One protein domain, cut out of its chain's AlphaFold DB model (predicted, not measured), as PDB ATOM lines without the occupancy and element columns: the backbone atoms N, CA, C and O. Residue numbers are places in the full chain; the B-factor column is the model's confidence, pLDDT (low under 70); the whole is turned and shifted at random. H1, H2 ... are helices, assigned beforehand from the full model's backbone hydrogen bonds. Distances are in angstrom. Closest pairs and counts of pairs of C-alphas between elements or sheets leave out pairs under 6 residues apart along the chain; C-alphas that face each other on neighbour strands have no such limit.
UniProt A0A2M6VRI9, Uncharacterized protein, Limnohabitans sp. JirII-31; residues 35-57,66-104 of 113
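Overview. This is residues 35 to 57 and 66 to 104 of the 113 residues of an uncharacterized protein of Limnohabitans sp. JirII-31 (UniProt A0A2M6VRI9). Four helices make a ring with loosely closed corners: the long H3 forms one side, H2 packs on residues 75 to 83 of H3, H4 stands across the ring from H2, and the short H1 lies opposite H3, between H2 and H4. The printed part has 62 residues, with four named helices in the order H1, H2, H3, H4 and no named strand; the class is all helix. The whole is compact, with a radius of gyration of the C-alphas of 10.8 A and spans of 26 by 21 by 19 A.

Along the chain. Find C-alpha 66 at (15.936, 55.163, 34.956); from there H3, residues 66 to 83, runs 26.1 A to C-alpha 83 at (5.969, 41.142, 54.552). Before it stand H2, residues 45 to 52, 10.4 A long, and H1, residues 35 to 40, 8.7 A long. After it, H4, residues 89 to 98, runs 14.4 A and ends at C-alpha 98, (16.579, 36.667, 37.034).

Arrangement. Start at H3, which touches H2 with residues 75 to 83 alone; the closest C-alphas, of Cys 51 and Cys 79, are 5.5 A apart. These two run opposite ways at a steep tilt of 40 degrees. H3 and H4 are close but not clearly touching, with the closest C-alphas, of Leu 77 and Asn 89, 7.1 A apart; at 73 degrees they are only just about perpendicular. H1 and H2 touch only at the corner, where the C-alphas of Ser 38 and Pro 45, their closest, are 5.3 A apart. H1 and H4 only just touch, with 3 pairs of C-alphas within 8 A, the closest those of Ile 37 and Val 95 at 6.4 A. H1 and H3 are apart, as are H2 and H4. Each O i to N i+4 pair is within hydrogen-bond range in H1, H2 and H4, and 12 of 14 are in H3.

Size, cuts and confidence. Look for the farthest C-alphas at Gln 82 and Gly 102, 29.6 A apart. Residues 58 to 65 are not printed, and C-alphas 57 and 66 are 11.4 A apart across this cut, in the link from H2 to H3. The links H1 to H2 and H3 to H4 are tight. Mean pLDDT of the printed part is 90.9; residues 102 to 104 are under 70.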
ATOM      1  N   GLU A  35       4.961  33.151  41.461       91.44
ATOM      2  CA  GLU A  35       5.265  32.093  42.429       91.44
ATOM      3  C   GLU A  35       6.766  31.907  42.668       91.44
ATOM      4  O   GLU A  35       7.184  31.638  43.793       91.44
ATOM      5  N   GLN A  36       7.579  32.049  41.621       93.56
ATOM      6  CA  GLN A  36       9.024  31.849  41.691       93.56
ATOM      7  C   GLN A  36       9.687  33.067  42.342       93.56
ATOM      8  O   GLN A  36      10.459  32.917  43.283       93.56
ATOM      9  N   ILE A  37       9.280  34.275  41.935       93.62
ATOM     10  CA  ILE A  37       9.738  35.535  42.535       93.62
ATOM     11  C   ILE A  37       9.398  35.582  44.029       93.62
ATOM     12  O   ILE A  37      10.253  35.895  44.852       93.62
ATOM     13  N   SER A  38       8.156  35.267  44.404       95.38
ATOM     14  CA  SER A  38       7.719  35.304  45.803       95.38
ATOM     15  C   SER A  38       8.464  34.293  46.667       95.38
ATOM     16  O   SER A  38       8.870  34.631  47.777       95.38
ATOM     17  N   ARG A  39       8.710  33.090  46.138       96.62
ATOM     18  CA  ARG A  39       9.507  32.059  46.809       96.62
ATOM     19  C   ARG A  39      10.937  32.528  47.065       96.62
ATOM     20  O   ARG A  39      11.403  32.415  48.193       96.62
ATOM     21  N   ASP A  40      11.587  33.101  46.057       96.81
ATOM     22  CA  ASP A  40      12.964  33.593  46.169       96.81
ATOM     23  C   ASP A  40      13.089  34.805  47.109       96.81
ATOM     24  O   ASP A  40      14.137  35.021  47.712       96.81
ATOM     25  N   LEU A  41      12.013  35.582  47.271       96.94
ATOM     26  CA  LEU A  41      11.927  36.695  48.223       96.94
ATOM     27  C   LEU A  41      11.448  36.273  49.626       96.94
ATOM     28  O   LEU A  41      11.415  37.101  50.540       96.94
ATOM     29  N   GLY A  42      11.063  35.007  49.815       97.25
ATOM     30  CA  GLY A  42      10.554  34.499  51.090       97.25
ATOM     31  C   GLY A  42       9.219  35.119  51.517       97.25
ATOM     32  O   GLY A  42       9.024  35.387  52.699       97.25
ATOM     33  N   ILE A  43       8.313  35.380  50.571       97.75
ATOM     34  CA  ILE A  43       6.970  35.932  50.826       97.75
ATOM     35  C   ILE A  43       5.883  35.121  50.114       97.75
ATOM     36  O   ILE A  43       6.158  34.306  49.234       97.75
ATOM     37  N   GLN A  44       4.619  35.358  50.464       96.69
ATOM     38  CA  GLN A  44       3.488  34.727  49.789       96.69
ATOM     39  C   GLN A  44       3.218  35.368  48.414       96.69
ATOM     40  O   GLN A  44       3.280  36.596  48.290       96.69
ATOM     41  N   PRO A  45       2.805  34.585  47.395       94.44
ATOM     42  CA  PRO A  45       2.427  35.100  46.074       94.44
ATOM     43  C   PRO A  45       1.410  36.246  46.110       94.44
ATOM     44  O   PRO A  45       1.543  37.228  45.380       94.44
ATOM     45  N   ALA A  46       0.411  36.149  46.990       93.38
ATOM     46  CA  ALA A  46      -0.601  37.189  47.159       93.38
ATOM     47  C   ALA A  46       0.007  38.518  47.643       93.38
ATOM     48  O   ALA A  46      -0.338  39.569  47.112       93.38
ATOM     49  N   GLN A  47       0.965  38.476  48.577       96.06
ATOM     50  CA  GLN A  47       1.651  39.672  49.080       96.06
ATOM     51  C   GLN A  47       2.452  40.352  47.969       96.06
ATOM     52  O   GLN A  47       2.381  41.572  47.812       96.06
ATOM     53  N   PHE A  48       3.158  39.568  47.147       94.44
ATOM     54  CA  PHE A  48       3.876  40.116  46.002       94.44
ATOM     55  C   PHE A  48       2.923  40.794  45.016       94.44
ATOM     56  O   PHE A  48       3.187  41.925  44.628       94.44
ATOM     57  N   ARG A  49       1.799  40.156  44.649       92.06
ATOM     58  CA  ARG A  49       0.789  40.761  43.755       92.06
ATOM     59  C   ARG A  49       0.259  42.077  44.313       92.06
ATOM     60  O   ARG A  49       0.213  43.062  43.583       92.06
ATOM     61  N   THR A  50      -0.077  42.116  45.601       93.56
ATOM     62  CA  THR A  50      -0.557  43.334  46.268       93.56
ATOM     63  C   THR A  50       0.468  44.463  46.202       93.56
ATOM     64  O   THR A  50       0.112  45.582  45.837       93.56
ATOM     65  N   CYS A  51       1.738  44.183  46.499       94.75
ATOM     66  CA  CYS A  51       2.792  45.190  46.407       94.75
ATOM     67  C   CYS A  51       3.070  45.609  44.958       94.75
ATOM     68  O   CYS A  51       3.263  46.788  44.665       94.75
ATOM     69  N   PHE A  52       3.066  44.649  44.036       91.50
ATOM     70  CA  PHE A  52       3.369  44.882  42.631       91.50
ATOM     71  C   PHE A  52       2.255  45.652  41.903       91.50
ATOM     72  O   PHE A  52       2.535  46.430  40.997       91.50
ATOM     73  N   ALA A  53       0.998  45.527  42.336       89.50
ATOM     74  CA  ALA A  53      -0.126  46.285  41.784       89.50
ATOM     75  C   ALA A  53       0.017  47.815  41.948       89.50
ATOM     76  O   ALA A  53      -0.650  48.574  41.242       89.50
ATOM     77  N   GLN A  54       0.885  48.268  42.862       89.06
ATOM     78  CA  GLN A  54       1.148  49.685  43.129       89.06
ATOM     79  C   GLN A  54       2.234  50.282  42.226       89.06
ATOM     80  O   GLN A  54       2.385  51.503  42.182       89.06
ATOM     81  N   VAL A  55       2.993  49.452  41.504       89.50
ATOM     82  CA  VAL A  55       4.027  49.931  40.582       89.50
ATOM     83  C   VAL A  55       3.510  50.028  39.156       89.50
ATOM     84  O   VAL A  55       2.541  49.383  38.757       89.50
ATOM     85  N   ASN A  56       4.198  50.830  38.350       86.62
ATOM     86  CA  ASN A  56       3.919  50.964  36.930       86.62
ATOM     87  C   ASN A  56       5.137  50.480  36.128       86.62
ATOM     88  O   ASN A  56       5.950  51.311  35.719       86.62
ATOM     89  N   PRO A  57       5.341  49.169  35.920       78.81
ATOM     90  CA  PRO A  57       6.525  48.652  35.236       78.81
ATOM     91  C   PRO A  57       6.523  49.021  33.747       78.81
ATOM     92  O   PRO A  57       5.464  49.229  33.156       78.81
ATOM     93  N   SER A  66      15.215  55.116  33.671       79.94
ATOM     94  CA  SER A  66      15.936  55.163  34.956       79.94
ATOM     95  C   SER A  66      15.043  55.662  36.098       79.94
ATOM     96  O   SER A  66      14.843  54.962  37.094       79.94
ATOM     97  N   ASP A  67      14.413  56.822  35.914       83.81
ATOM     98  CA  ASP A  67      13.628  57.481  36.963       83.81
ATOM     99  C   ASP A  67      12.386  56.670  37.343       83.81
ATOM    100  O   ASP A  67      12.076  56.478  38.522       83.81
ATOM    101  N   ARG A  68      11.711  56.098  36.338       84.12
ATOM    102  CA  ARG A  68      10.558  55.208  36.535       84.12
ATOM    103  C   ARG A  68      10.952  53.946  37.297       84.12
ATOM    104  O   ARG A  68      10.189  53.473  38.139       84.12
ATOM    105  N   THR A  69      12.131  53.399  37.015       84.88
ATOM    106  CA  THR A  69      12.662  52.223  37.719       84.88
ATOM    107  C   THR A  69      12.884  52.537  39.187       84.88
ATOM    108  O   THR A  69      12.412  51.791  40.041       84.88
ATOM    109  N   HIS A  70      13.542  53.659  39.475       88.81
ATOM    110  CA  HIS A  70      13.819  54.076  40.841       88.81
ATOM    111  C   HIS A  70      12.524  54.315  41.634       88.81
ATOM    112  O   HIS A  70      12.354  53.749  42.713       88.81
ATOM    113  N   ALA A  71      11.571  55.060  41.065       91.06
ATOM    114  CA  ALA A  71      10.286  55.337  41.708       91.06
ATOM    115  C   ALA A  71       9.500  54.052  42.022       91.06
ATOM    116  O   ALA A  71       9.068  53.842  43.158       91.06
ATOM    117  N   ASN A  72       9.372  53.152  41.043       91.44
ATOM    118  CA  ASN A  72       8.702  51.866  41.241       91.44
ATOM    119  C   ASN A  72       9.401  51.018  42.303       91.44
ATOM    120  O   ASN A  72       8.745  50.383  43.126       91.44
ATOM    121  N   LYS A  73      10.734  50.996  42.287       92.19
ATOM    122  CA  LYS A  73      11.521  50.202  43.224       92.19
ATOM    123  C   LYS A  73      11.331  50.678  44.656       92.19
ATOM    124  O   LYS A  73      11.148  49.844  45.534       92.19
ATOM    125  N   THR A  74      11.304  51.987  44.890       95.00
ATOM    126  CA  THR A  74      11.043  52.554  46.220       95.00
ATOM    127  C   THR A  74       9.675  52.135  46.759       95.00
ATOM    128  O   THR A  74       9.581  51.677  47.901       95.00
ATOM    129  N   VAL A  75       8.625  52.217  45.934       95.38
ATOM    130  CA  VAL A  75       7.267  51.770  46.302       95.38
ATOM    131  C   VAL A  75       7.255  50.272  46.609       95.38
ATOM    132  O   VAL A  75       6.807  49.853  47.680       95.38
ATOM    133  N   LEU A  76       7.810  49.465  45.702       95.12
ATOM    134  CA  LEU A  76       7.819  48.013  45.825       95.12
ATOM    135  C   LEU A  76       8.586  47.558  47.070       95.12
ATOM    136  O   LEU A  76       8.061  46.776  47.855       95.12
ATOM    137  N   LEU A  77       9.797  48.075  47.286       96.75
ATOM    138  CA  LEU A  77      10.645  47.712  48.421       96.75
ATOM    139  C   LEU A  77       9.978  48.065  49.756       96.75
ATOM    140  O   LEU A  77      10.022  47.270  50.692       96.75
ATOM    141  N   THR A  78       9.336  49.234  49.836       97.75
ATOM    142  CA  THR A  78       8.621  49.667  51.045       97.75
ATOM    143  C   THR A  78       7.509  48.685  51.405       97.75
ATOM    144  O   THR A  78       7.429  48.253  52.553       97.75
ATOM    145  N   CYS A  79       6.699  48.272  50.429       97.94
ATOM    146  CA  CYS A  79       5.631  47.299  50.654       97.94
ATOM    147  C   CYS A  79       6.175  45.899  50.982       97.94
ATOM    148  O   CYS A  79       5.765  45.285  51.964       97.94
ATOM    149  N   LEU A  80       7.151  45.399  50.214       97.56
ATOM    150  CA  LEU A  80       7.702  44.054  50.410       97.56
ATOM    151  C   LEU A  80       8.338  43.879  51.792       97.56
ATOM    152  O   LEU A  80       8.202  42.817  52.399       97.56
ATOM    153  N   ARG A  81       8.976  44.923  52.330       98.12
ATOM    154  CA  ARG A  81       9.591  44.879  53.664       98.12
ATOM    155  C   ARG A  81       8.583  44.799  54.808       98.12
ATOM    156  O   ARG A  81       8.965  44.383  55.896       98.12
ATOM    157  N   GLN A  82       7.311  45.124  54.571       97.81
ATOM    158  CA  GLN A  82       6.240  44.855  55.537       97.81
ATOM    159  C   GLN A  82       5.955  43.351  55.654       97.81
ATOM    160  O   GLN A  82       5.599  42.881  56.731       97.81
ATOM    161  N   ALA A  83       6.128  42.595  54.564       96.94
ATOM    162  CA  ALA A  83       5.969  41.142  54.552       96.94
ATOM    163  C   ALA A  83       7.250  40.411  54.989       96.94
ATOM    164  O   ALA A  83       7.176  39.432  55.727       96.94
ATOM    165  N   ASN A  84       8.418  40.889  54.551       98.00
ATOM    166  CA  ASN A  84       9.716  40.346  54.937       98.00
ATOM    167  C   ASN A  84      10.762  41.474  55.073       98.00
ATOM    168  O   ASN A  84      11.334  41.914  54.070       98.00
ATOM    169  N   PRO A  85      11.064  41.931  56.306       97.81
ATOM    170  CA  PRO A  85      12.007  43.024  56.555       97.81
ATOM    171  C   PRO A  85      13.441  42.763  56.076       97.81
ATOM    172  O   PRO A  85      14.197  43.724  55.914       97.81
ATOM    173  N   ALA A  86      13.806  41.494  55.852       97.88
ATOM    174  CA  ALA A  86      15.122  41.089  55.363       97.88
ATOM    175  C   ALA A  86      15.317  41.345  53.858       97.88
ATOM    176  O   ALA A  86      16.442  41.248  53.370       97.88
ATOM    177  N   ILE A  87      14.256  41.687  53.112       97.69
ATOM    178  CA  ILE A  87      14.370  42.043  51.695       97.69
ATOM    179  C   ILE A  87      15.163  43.346  51.566       97.69
ATOM    180  O   ILE A  87      14.754  44.413  52.036       97.69
ATOM    181  N   THR A  88      16.296  43.254  50.880       96.75
ATOM    182  CA  THR A  88      17.168  44.380  50.557       96.75
ATOM    183  C   THR A  88      16.965  44.831  49.116       96.75
ATOM    184  O   THR A  88      16.335  44.158  48.297       96.75
ATOM    185  N   ASN A  89      17.515  46.003  48.814       93.88
ATOM    186  CA  ASN A  89      17.570  46.545  47.465       93.88
ATOM    187  C   ASN A  89      18.259  45.560  46.499       93.88
ATOM    188  O   ASN A  89      17.696  45.237  45.454       93.88
ATOM    189  N   ASP A  90      19.400  45.010  46.920       94.38
ATOM    190  CA  ASP A  90      20.216  44.092  46.126       94.38
ATOM    191  C   ASP A  90      19.534  42.736  45.924       94.38
ATOM    192  O   ASP A  90      19.510  42.216  44.810       94.38
ATOM    193  N   SER A  91      18.921  42.171  46.974       95.31
ATOM    194  CA  SER A  91      18.194  40.900  46.841       95.31
ATOM    195  C   SER A  91      16.983  41.038  45.921       95.31
ATOM    196  O   SER A  91      16.696  40.135  45.137       95.31
ATOM    197  N   LEU A  92      16.276  42.177  45.988       94.69
ATOM    198  CA  LEU A  92      15.157  42.449  45.091       94.69
ATOM    199  C   LEU A  92      15.633  42.549  43.640       94.69
ATOM    200  O   LEU A  92      15.049  41.902  42.775       94.69
ATOM    201  N   ASP A  93      16.696  43.307  43.372       90.56
ATOM    202  CA  ASP A  93      17.256  43.423  42.021       90.56
ATOM    203  C   ASP A  93      17.704  42.077  41.472       90.56
ATOM    204  O   ASP A  93      17.362  41.728  40.345       90.56
ATOM    205  N   GLN A  94      18.414  41.288  42.277       91.38
ATOM    206  CA  GLN A  94      18.900  39.976  41.869       91.38
ATOM    207  C   GLN A  94      17.757  39.047  41.442       91.38
ATOM    208  O   GLN A  94      17.865  38.365  40.419       91.38
ATOM    209  N   VAL A  95      16.662  39.017  42.208       92.75
ATOM    210  CA  VAL A  95      15.487  38.201  41.879       92.75
ATOM    211  C   VAL A  95      14.762  38.766  40.658       92.75
ATOM    212  O   VAL A  95      14.454  38.025  39.728       92.75
ATOM    213  N   MET A  96      14.508  40.072  40.611       87.12
ATOM    214  CA  MET A  96      13.761  40.681  39.507       87.12
ATOM    215  C   MET A  96      14.508  40.574  38.172       87.12
ATOM    216  O   MET A  96      13.878  40.299  37.151       87.12
ATOM    217  N   ASP A  97      15.835  40.727  38.174       85.50
ATOM    218  CA  ASP A  97      16.684  40.534  36.994       85.50
ATOM    219  C   ASP A  97      16.643  39.092  36.480       85.50
ATOM    220  O   ASP A  97      16.583  38.883  35.267       85.50
ATOM    221  N   ARG A  98      16.645  38.099  37.384       86.31
ATOM    222  CA  ARG A  98      16.579  36.667  37.034       86.31
ATOM    223  C   ARG A  98      15.329  36.329  36.224       86.31
ATOM    224  O   ARG A  98      15.392  35.489  35.333       86.31
ATOM    225  N   TYR A  99      14.211  36.978  36.536       84.19
ATOM    226  CA  TYR A  99      12.904  36.688  35.944       84.19
ATOM    227  C   TYR A  99      12.448  37.717  34.904       84.19
ATOM    228  O   TYR A  99      11.308  37.665  34.435       84.19
ATOM    229  N   ARG A 100      13.309  38.667  34.524       79.19
ATOM    230  CA  ARG A 100      12.989  39.647  33.484       79.19
ATOM    231  C   ARG A 100      13.043  38.986  32.100       79.19
ATOM    232  O   ARG A 100      14.048  38.348  31.782       79.19
ATOM    233  N   PRO A 101      12.040  39.188  31.227       70.62
ATOM    234  CA  PRO A 101      12.144  38.782  29.827       70.62
ATOM    235  C   PRO A 101      13.373  39.429  29.164       70.62
ATOM    236  O   PRO A 101      13.509  40.651  29.194       70.62
ATOM    237  N   GLY A 102      14.280  38.615  28.611       66.62
ATOM    238  CA  GLY A 102      15.555  39.067  28.024       66.62
ATOM    239  C   GLY A 102      16.706  39.294  29.021       66.62
ATOM    240  O   GLY A 102      17.794  39.702  28.616       66.62
ATOM    241  N   GLY A 103      16.494  39.027  30.315       66.62
ATOM    242  CA  GLY A 103      17.531  39.073  31.350       66.62
ATOM    243  C   GLY A 103      18.211  40.439  31.516       66.62
ATOM    244  O   GLY A 103      17.624  41.499  31.279       66.62
ATOM    245  N   ARG A 104      19.476  40.426  31.957       66.19
ATOM    246  CA  ARG A 104      20.315  41.637  32.083       66.19
ATOM    247  C   ARG A 104      20.739  42.222  30.738       66.19
ATOM    248  O   ARG A 104      20.907  43.431  30.636       66.19
TER     249      ARG A 104